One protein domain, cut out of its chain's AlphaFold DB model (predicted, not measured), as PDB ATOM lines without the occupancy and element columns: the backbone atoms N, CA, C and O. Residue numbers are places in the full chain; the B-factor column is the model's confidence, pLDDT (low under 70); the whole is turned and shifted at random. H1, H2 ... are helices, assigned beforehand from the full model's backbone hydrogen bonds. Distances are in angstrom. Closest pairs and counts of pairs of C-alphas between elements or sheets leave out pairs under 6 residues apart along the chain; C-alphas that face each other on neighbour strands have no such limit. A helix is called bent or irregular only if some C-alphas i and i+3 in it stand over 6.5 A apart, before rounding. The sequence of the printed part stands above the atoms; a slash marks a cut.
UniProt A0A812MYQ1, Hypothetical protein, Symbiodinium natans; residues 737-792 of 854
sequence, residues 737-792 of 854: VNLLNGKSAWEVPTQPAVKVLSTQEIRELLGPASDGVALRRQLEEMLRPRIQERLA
ATOM      1  N   VAL A 737      32.310 -46.906 -46.835       97.25
ATOM      2  CA  VAL A 737      31.816 -45.982 -45.807       97.25
ATOM      3  C   VAL A 737      32.999 -45.336 -45.102       97.25
ATOM      4  O   VAL A 737      33.916 -46.027 -44.650       97.25
ATOM      5  N   ASN A 738      32.974 -44.009 -45.008       97.56
ATOM      6  CA  ASN A 738      33.934 -43.246 -44.228       97.56
ATOM      7  C   ASN A 738      33.567 -43.354 -42.743       97.56
ATOM      8  O   ASN A 738      32.497 -42.918 -42.317       97.56
ATOM      9  N   LEU A 739      34.465 -43.921 -41.939       97.12
ATOM     10  CA  LEU A 739      34.198 -44.198 -40.530       97.12
ATOM     11  C   LEU A 739      34.047 -42.961 -39.658       97.12
ATOM     12  O   LEU A 739      33.561 -43.093 -38.539       97.12
ATOM     13  N   LEU A 740      34.460 -41.781 -40.114       96.19
ATOM     14  CA  LEU A 740      34.390 -40.559 -39.322       96.19
ATOM     15  C   LEU A 740      33.035 -39.863 -39.463       96.19
ATOM     16  O   LEU A 740      32.395 -39.594 -38.449       96.19
ATOM     17  N   ASN A 741      32.574 -39.629 -40.695       95.38
ATOM     18  CA  ASN A 741      31.325 -38.903 -40.970       95.38
ATOM     19  C   ASN A 741      30.149 -39.797 -41.404       95.38
ATOM     20  O   ASN A 741      29.044 -39.293 -41.575       95.38
ATOM     21  N   GLY A 742      30.368 -41.098 -41.612       95.62
ATOM     22  CA  GLY A 742      29.331 -42.041 -42.041       95.62
ATOM     23  C   GLY A 742      28.887 -41.894 -43.501       95.62
ATOM     24  O   GLY A 742      27.986 -42.617 -43.925       95.62
ATOM     25  N   LYS A 743      29.499 -40.999 -44.290       96.00
ATOM     26  CA  LYS A 743      29.172 -40.840 -45.714       96.00
ATOM     27  C   LYS A 743      29.645 -42.066 -46.500       96.00
ATOM     28  O   LYS A 743      30.751 -42.569 -46.276       96.00
ATOM     29  N   SER A 744      28.812 -42.535 -47.425       96.38
ATOM     30  CA  SER A 744      29.098 -43.665 -48.309       96.38
ATOM     31  C   SER A 744      29.475 -43.210 -49.723       96.38
ATOM     32  O   SER A 744      29.022 -42.172 -50.200       96.38
ATOM     33  N   ALA A 745      30.308 -43.996 -50.403       96.38
ATOM     34  CA  ALA A 745      30.693 -43.805 -51.797       96.38
ATOM     35  C   ALA A 745      30.729 -45.152 -52.529       96.38
ATOM     36  O   ALA A 745      31.153 -46.161 -51.966       96.38
ATOM     37  N   TRP A 746      30.303 -45.174 -53.792       96.56
ATOM     38  CA  TRP A 746      30.359 -46.379 -54.633       96.56
ATOM     39  C   TRP A 746      31.739 -46.597 -55.268       96.56
ATOM     40  O   TRP A 746      32.107 -47.722 -55.594       96.56
ATOM     41  N   GLU A 747      32.526 -45.531 -55.422       96.62
ATOM     42  CA  GLU A 747      33.888 -45.597 -55.954       96.62
ATOM     43  C   GLU A 747      34.907 -45.917 -54.854       96.62
ATOM     44  O   GLU A 747      34.777 -45.452 -53.721       96.62
ATOM     45  N   VAL A 748      35.948 -46.691 -55.195       96.62
ATOM     46  CA  VAL A 748      37.024 -47.030 -54.251       96.62
ATOM     47  C   VAL A 748      37.768 -45.750 -53.855       96.62
ATOM     48  O   VAL A 748      38.372 -45.111 -54.723       96.62
ATOM     49  N   PRO A 749      37.774 -45.367 -52.569       96.62
ATOM     50  CA  PRO A 749      38.439 -44.153 -52.127       96.62
ATOM     51  C   PRO A 749      39.948 -44.256 -52.363       96.62
ATOM     52  O   PRO A 749      40.573 -45.274 -52.073       96.62
ATOM     53  N   THR A 750      40.547 -43.179 -52.872       96.56
ATOM     54  CA  THR A 750      41.998 -43.085 -53.122       96.56
ATOM     55  C   THR A 750      42.748 -42.352 -52.009       96.56
ATOM     56  O   THR A 750      43.978 -42.353 -51.990       96.56
ATOM     57  N   GLN A 751      42.029 -41.734 -51.065       96.56
ATOM     58  CA  GLN A 751      42.593 -40.954 -49.962       96.56
ATOM     59  C   GLN A 751      42.078 -41.445 -48.600       96.56
ATOM     60  O   GLN A 751      40.934 -41.897 -48.516       96.56
ATOM     61  N   PRO A 752      42.878 -41.323 -47.518       97.12
ATOM     62  CA  PRO A 752      42.425 -41.596 -46.155       97.12
ATOM     63  C   PRO A 752      41.165 -40.804 -45.802       97.12
ATOM     64  O   PRO A 752      41.027 -39.648 -46.203       97.12
ATOM     65  N   ALA A 753      40.285 -41.395 -45.000       96.88
ATOM     66  CA  ALA A 753      39.003 -40.816 -44.602       96.88
ATOM     67  C   ALA A 753      39.130 -39.401 -44.021       96.88
ATOM     68  O   ALA A 753      38.307 -38.538 -44.315       96.88
ATOM     69  N   VAL A 754      40.200 -39.149 -43.258       97.00
ATOM     70  CA  VAL A 754      40.495 -37.841 -42.654       97.00
ATOM     71  C   VAL A 754      40.750 -36.760 -43.711       97.00
ATOM     72  O   VAL A 754      40.338 -35.618 -43.537       97.00
ATOM     73  N   LYS A 755      41.409 -37.104 -44.827       96.31
ATOM     74  CA  LYS A 755      41.757 -36.132 -45.877       96.31
ATOM     75  C   LYS A 755      40.557 -35.701 -46.711       96.31
ATOM     76  O   LYS A 755      40.559 -34.594 -47.237       96.31
ATOM     77  N   VAL A 756      39.548 -36.561 -46.805       95.81
ATOM     78  CA  VAL A 756      38.305 -36.274 -47.530       95.81
ATOM     79  C   VAL A 756      37.401 -35.322 -46.738       95.81
ATOM     80  O   VAL A 756      36.561 -34.653 -47.329       95.81
ATOM     81  N   LEU A 757      37.597 -35.207 -45.419       95.31
ATOM     82  CA  LEU A 757      36.852 -34.261 -44.592       95.31
ATOM     83  C   LEU A 757      37.296 -32.818 -44.845       95.31
ATOM     84  O   LEU A 757      38.482 -32.510 -45.013       95.31
ATOM     85  N   SER A 758      36.332 -31.907 -44.811       95.25
ATOM     86  CA  SER A 758      36.605 -30.478 -44.706       95.25
ATOM     87  C   SER A 758      37.198 -30.141 -43.332       95.25
ATOM     88  O   SER A 758      36.980 -30.837 -42.340       95.25
ATOM     89  N   THR A 759      37.933 -29.031 -43.230       93.69
ATOM     90  CA  THR A 759      38.451 -28.549 -41.936       93.69
ATOM     91  C   THR A 759      37.340 -28.273 -40.923       93.69
ATOM     92  O   THR A 759      37.582 -28.370 -39.724       93.69
ATOM     93  N   GLN A 760      36.135 -27.945 -41.393       91.50
ATOM     94  CA  GLN A 760      34.969 -27.709 -40.546       91.50
ATOM     95  C   GLN A 760      34.409 -29.016 -39.981       91.50
ATOM     96  O   GLN A 760      34.258 -29.109 -38.769       91.50
ATOM     97  N   GLU A 761      34.212 -30.041 -40.817       93.19
ATOM     98  CA  GLU A 761      33.788 -31.375 -40.358       93.19
ATOM     99  C   GLU A 761      34.798 -31.969 -39.363       93.19
ATOM    100  O   GLU A 761      34.414 -32.585 -38.373       93.19
ATOM    101  N   ILE A 762      36.102 -31.752 -39.580       95.94
ATOM    102  CA  ILE A 762      37.142 -32.192 -38.642       95.94
ATOM    103  C   ILE A 762      36.989 -31.506 -37.273       95.94
ATOM    104  O   ILE A 762      37.090 -32.171 -36.240       95.94
ATOM    105  N   ARG A 763      36.744 -30.189 -37.249       94.31
ATOM    106  CA  ARG A 763      36.533 -29.434 -36.002       94.31
ATOM    107  C   ARG A 763      35.245 -29.836 -35.302       94.31
ATOM    108  O   ARG A 763      35.255 -30.018 -34.093       94.31
ATOM    109  N   GLU A 764      34.169 -30.039 -36.051       95.56
ATOM    110  CA  GLU A 764      32.892 -30.512 -35.515       95.56
ATOM    111  C   GLU A 764      33.036 -31.892 -34.861       95.56
ATOM    112  O   GLU A 764      32.588 -32.097 -33.736       95.56
ATOM    113  N   LEU A 765      33.759 -32.813 -35.509       94.50
ATOM    114  CA  LEU A 765      34.048 -34.128 -34.939       94.50
ATOM    115  C   LEU A 765      34.908 -34.035 -33.674       94.50
ATOM    116  O   LEU A 765      34.679 -34.785 -32.726       94.50
ATOM    117  N   LEU A 766      35.898 -33.143 -33.632       95.31
ATOM    118  CA  LEU A 766      36.769 -32.957 -32.466       95.31
ATOM    119  C   LEU A 766      36.115 -32.139 -31.338       95.31
ATOM    120  O   LEU A 766      36.531 -32.265 -30.184       95.31
ATOM    121  N   GLY A 767      35.088 -31.344 -31.641       95.12
ATOM    122  CA  GLY A 767      34.424 -30.458 -30.692       95.12
ATOM    123  C   GLY A 767      35.396 -29.438 -30.072       95.12
ATOM    124  O   GLY A 767      36.328 -28.989 -30.752       95.12
ATOM    125  N   PRO A 768      35.245 -29.115 -28.772       93.94
ATOM    126  CA  PRO A 768      36.107 -28.156 -28.071       93.94
ATOM    127  C   PRO A 768      37.597 -28.522 -28.075       93.94
ATOM    128  O   PRO A 768      38.455 -27.663 -27.912       93.94
ATOM    129  N   ALA A 769      37.944 -29.797 -28.296       90.81
ATOM    130  CA  ALA A 769      39.342 -30.216 -28.383       90.81
ATOM    131  C   ALA A 769      40.066 -29.634 -29.612       90.81
ATOM    132  O   ALA A 769      41.292 -29.655 -29.663       90.81
ATOM    133  N   SER A 770      39.326 -29.132 -30.606       94.75
ATOM    134  CA  SER A 770      39.907 -28.456 -31.769       94.75
ATOM    135  C   SER A 770      40.210 -26.971 -31.547       94.75
ATOM    136  O   SER A 770      40.882 -26.360 -32.388       94.75
ATOM    137  N   ASP A 771      39.763 -26.395 -30.429       90.81
ATOM    138  CA  ASP A 771      39.975 -24.986 -30.119       90.81
ATOM    139  C   ASP A 771      41.468 -24.717 -29.876       90.81
ATOM    140  O   ASP A 771      42.144 -25.404 -29.113       90.81
ATOM    141  N   GLY A 772      42.017 -23.722 -30.576       89.25
ATOM    142  CA  GLY A 772      43.443 -23.375 -30.520       89.25
ATOM    143  C   GLY A 772      44.342 -24.114 -31.521       89.25
ATOM    144  O   GLY A 772      45.519 -23.776 -31.638       89.25
ATOM    145  N   VAL A 773      43.813 -25.062 -32.306       90.56
ATOM    146  CA  VAL A 773      44.582 -25.779 -33.336       90.56
ATOM    147  C   VAL A 773      44.338 -25.159 -34.719       90.56
ATOM    148  O   VAL A 773      43.328 -25.402 -35.386       90.56
ATOM    149  N   ALA A 774      45.285 -24.335 -35.176       86.38
ATOM    150  CA  ALA A 774      45.177 -23.622 -36.454       86.38
ATOM    151  C   ALA A 774      45.555 -24.482 -37.676       86.38
ATOM    152  O   ALA A 774      45.051 -24.262 -38.777       86.38
ATOM    153  N   LEU A 775      46.441 -25.468 -37.504       91.88
ATOM    154  CA  LEU A 775      46.975 -26.258 -38.612       91.88
ATOM    155  C   LEU A 775      46.093 -27.475 -38.900       91.88
ATOM    156  O   LEU A 775      45.960 -28.365 -38.064       91.88
ATOM    157  N   ARG A 776      45.584 -27.574 -40.137       94.81
ATOM    158  CA  ARG A 776      44.803 -28.731 -40.616       94.81
ATOM    159  C   ARG A 776      45.479 -30.061 -40.280       94.81
ATOM    160  O   ARG A 776      44.833 -30.940 -39.737       94.81
ATOM    161  N   ARG A 777      46.788 -30.184 -40.516       95.69
ATOM    162  CA  ARG A 777      47.550 -31.411 -40.227       95.69
ATOM    163  C   ARG A 777      47.457 -31.856 -38.762       95.69
ATOM    164  O   ARG A 777      47.395 -33.050 -38.509       95.69
ATOM    165  N   GLN A 778      47.446 -30.922 -37.811       94.75
ATOM    166  CA  GLN A 778      47.314 -31.251 -36.387       94.75
ATOM    167  C   GLN A 778      45.904 -31.758 -36.073       94.75
ATOM    168  O   GLN A 778      45.758 -32.752 -35.372       94.75
ATOM    169  N   LEU A 779      44.881 -31.134 -36.662       95.50
ATOM    170  CA  LEU A 779      43.506 -31.613 -36.550       95.50
ATOM    171  C   LEU A 779      43.331 -33.017 -37.168       95.50
ATOM    172  O   LEU A 779      42.647 -33.864 -36.600       95.50
ATOM    173  N   GLU A 780      43.984 -33.288 -38.304       96.94
ATOM    174  CA  GLU A 780      43.986 -34.616 -38.930       96.94
ATOM    175  C   GLU A 780      44.636 -35.673 -38.017       96.94
ATOM    176  O   GLU A 780      44.098 -36.767 -37.850       96.94
ATOM    177  N   GLU A 781      45.764 -35.337 -37.382       96.62
ATOM    178  CA  GLU A 781      46.473 -36.212 -36.439       96.62
ATOM    179  C   GLU A 781      45.616 -36.524 -35.199       96.62
ATOM    180  O   GLU A 781      45.587 -37.664 -34.737       96.62
ATOM    181  N   MET A 782      44.849 -35.544 -34.706       96.12
ATOM    182  CA  MET A 782      43.939 -35.715 -33.566       96.12
ATOM    183  C   MET A 782      42.757 -36.650 -33.850       96.12
ATOM    184  O   MET A 782      42.206 -37.236 -32.919       96.12
ATOM    185  N   LEU A 783      42.360 -36.818 -35.115       96.25
ATOM    186  CA  LEU A 783      41.275 -37.729 -35.495       96.25
ATOM    187  C   LEU A 783      41.726 -39.178 -35.711       96.25
ATOM    188  O   LEU A 783      40.890 -40.080 -35.630       96.25
ATOM    189  N   ARG A 784      43.020 -39.436 -35.943       95.75
ATOM    190  CA  ARG A 784      43.534 -40.800 -36.173       95.75
ATOM    191  C   ARG A 784      43.216 -41.793 -35.042       95.75
ATOM    192  O   ARG A 784      42.763 -42.892 -35.362       95.75
ATOM    193  N   PRO A 785      43.347 -41.448 -33.744       96.00
ATOM    194  CA  PRO A 785      42.986 -42.366 -32.660       96.00
ATOM    195  C   PRO A 785      41.515 -42.806 -32.698       96.00
ATOM    196  O   PRO A 785      41.211 -43.969 -32.443       96.00
ATOM    197  N   ARG A 786      40.598 -41.915 -33.103       94.31
ATOM    198  CA  ARG A 786      39.163 -42.239 -33.204       94.31
ATOM    199  C   ARG A 786      38.851 -43.223 -34.330       94.31
ATOM    200  O   ARG A 786      37.891 -43.983 -34.228       94.31
ATOM    201  N   ILE A 787      39.656 -43.234 -35.396       93.88
ATOM    202  CA  ILE A 787      39.540 -44.248 -36.451       93.88
ATOM    203  C   ILE A 787      39.870 -45.630 -35.885       93.88
ATOM    204  O   ILE A 787      39.129 -46.578 -36.133       93.88
ATOM    205  N   GLN A 788      40.949 -45.739 -35.107       93.19
ATOM    206  CA  GLN A 788      41.352 -47.004 -34.487       93.19
ATOM    207  C   GLN A 788      40.298 -47.502 -33.493       93.19
ATOM    208  O   GLN A 788      39.958 -48.683 -33.509       93.19
ATOM    209  N   GLU A 789      39.721 -46.600 -32.697       94.75
ATOM    210  CA  GLU A 789      38.634 -46.914 -31.766       94.75
ATOM    211  C   GLU A 789      37.393 -47.457 -32.492       94.75
ATOM    212  O   GLU A 789      36.864 -48.505 -32.119       94.75
ATOM    213  N   ARG A 790      36.961 -46.811 -33.585       94.00
ATOM    214  CA  ARG A 790      35.815 -47.287 -34.380       94.00
ATOM    215  C   ARG A 790      36.098 -48.604 -35.100       94.00
ATOM    216  O   ARG A 790      35.208 -49.448 -35.180       94.00
ATOM    217  N   LEU A 791      37.320 -48.804 -35.596       92.31
ATOM    218  CA  LEU A 791      37.734 -50.082 -36.180       92.31
ATOM    219  C   LEU A 791      37.695 -51.213 -35.144       92.31
ATOM    220  O   LEU A 791      37.150 -52.276 -35.437       92.31
ATOM    221  N   ALA A 792      38.192 -50.968 -33.928       91.94
ATOM    222  CA  ALA A 792      38.145 -51.935 -32.833       91.94
ATOM    223  C   ALA A 792      36.706 -52.231 -32.368       91.94
ATOM    224  O   ALA A 792      36.366 -53.381 -32.088       91.94
TER     225      ALA A 792
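What this domain is: This is residues 737 to 792 of the 854 residues of the protein "Hypothetical protein" of Symbiodinium natans (UniProt A0A812MYQ1). A long kinked helix, H3, has H2 about perpendicular to it and tiny H1 beside it; the looped stretch of residues 737 to 752 makes one end. The printed part has 56 residues and three named helices, H1, H2, H3 in order, with no named strand: all helix. It is compact, with a radius of gyration of the C-alphas of 11.4 A, and elongated, spanning 36 by 23 by 15 A.

How they stand to each other: After residue 752 look for H1, residues 753 to 756, which touches H3, residues 776 to 792, at residues 780 to 784 alone; their closest C-alphas, Val 754 and Glu 780, are 6.0 A apart. H2, residues 759 to 770, touches H3 at its residues 776 to 783 alone, about perpendicular at 81 degrees; their closest C-alphas, Thr 759 and Arg 776, are 6.5 A apart. H1 and H2 are close but not clearly touching, with C-alphas of Val 754 and Ile 762 7.7 A apart. O i to N i+4 pairs are within hydrogen-bond range in 5 of 8 for H2 and 11 of 13 for H3; H1 is too short for one.

Where its parts are: Find C-alpha 753 at (39.003, -40.816, -44.602), where H1 begins. H2 is irregular, C-alphas 765 and 768 being 9.3 A apart. H3 runs 25.4 A to C-alpha 792 at (38.145, -51.935, -32.833), with a kink of 27 degrees near residue 783; it is only just irregular, C-alphas 782 and 785 being 6.8 A apart.

The domain as a whole: The farthest C-alphas, Trp 746 and Gly 772, are 35.8 A apart. The printed part has no cut, both links between helices are tight, and no printed residue is under 70 in pLDDT.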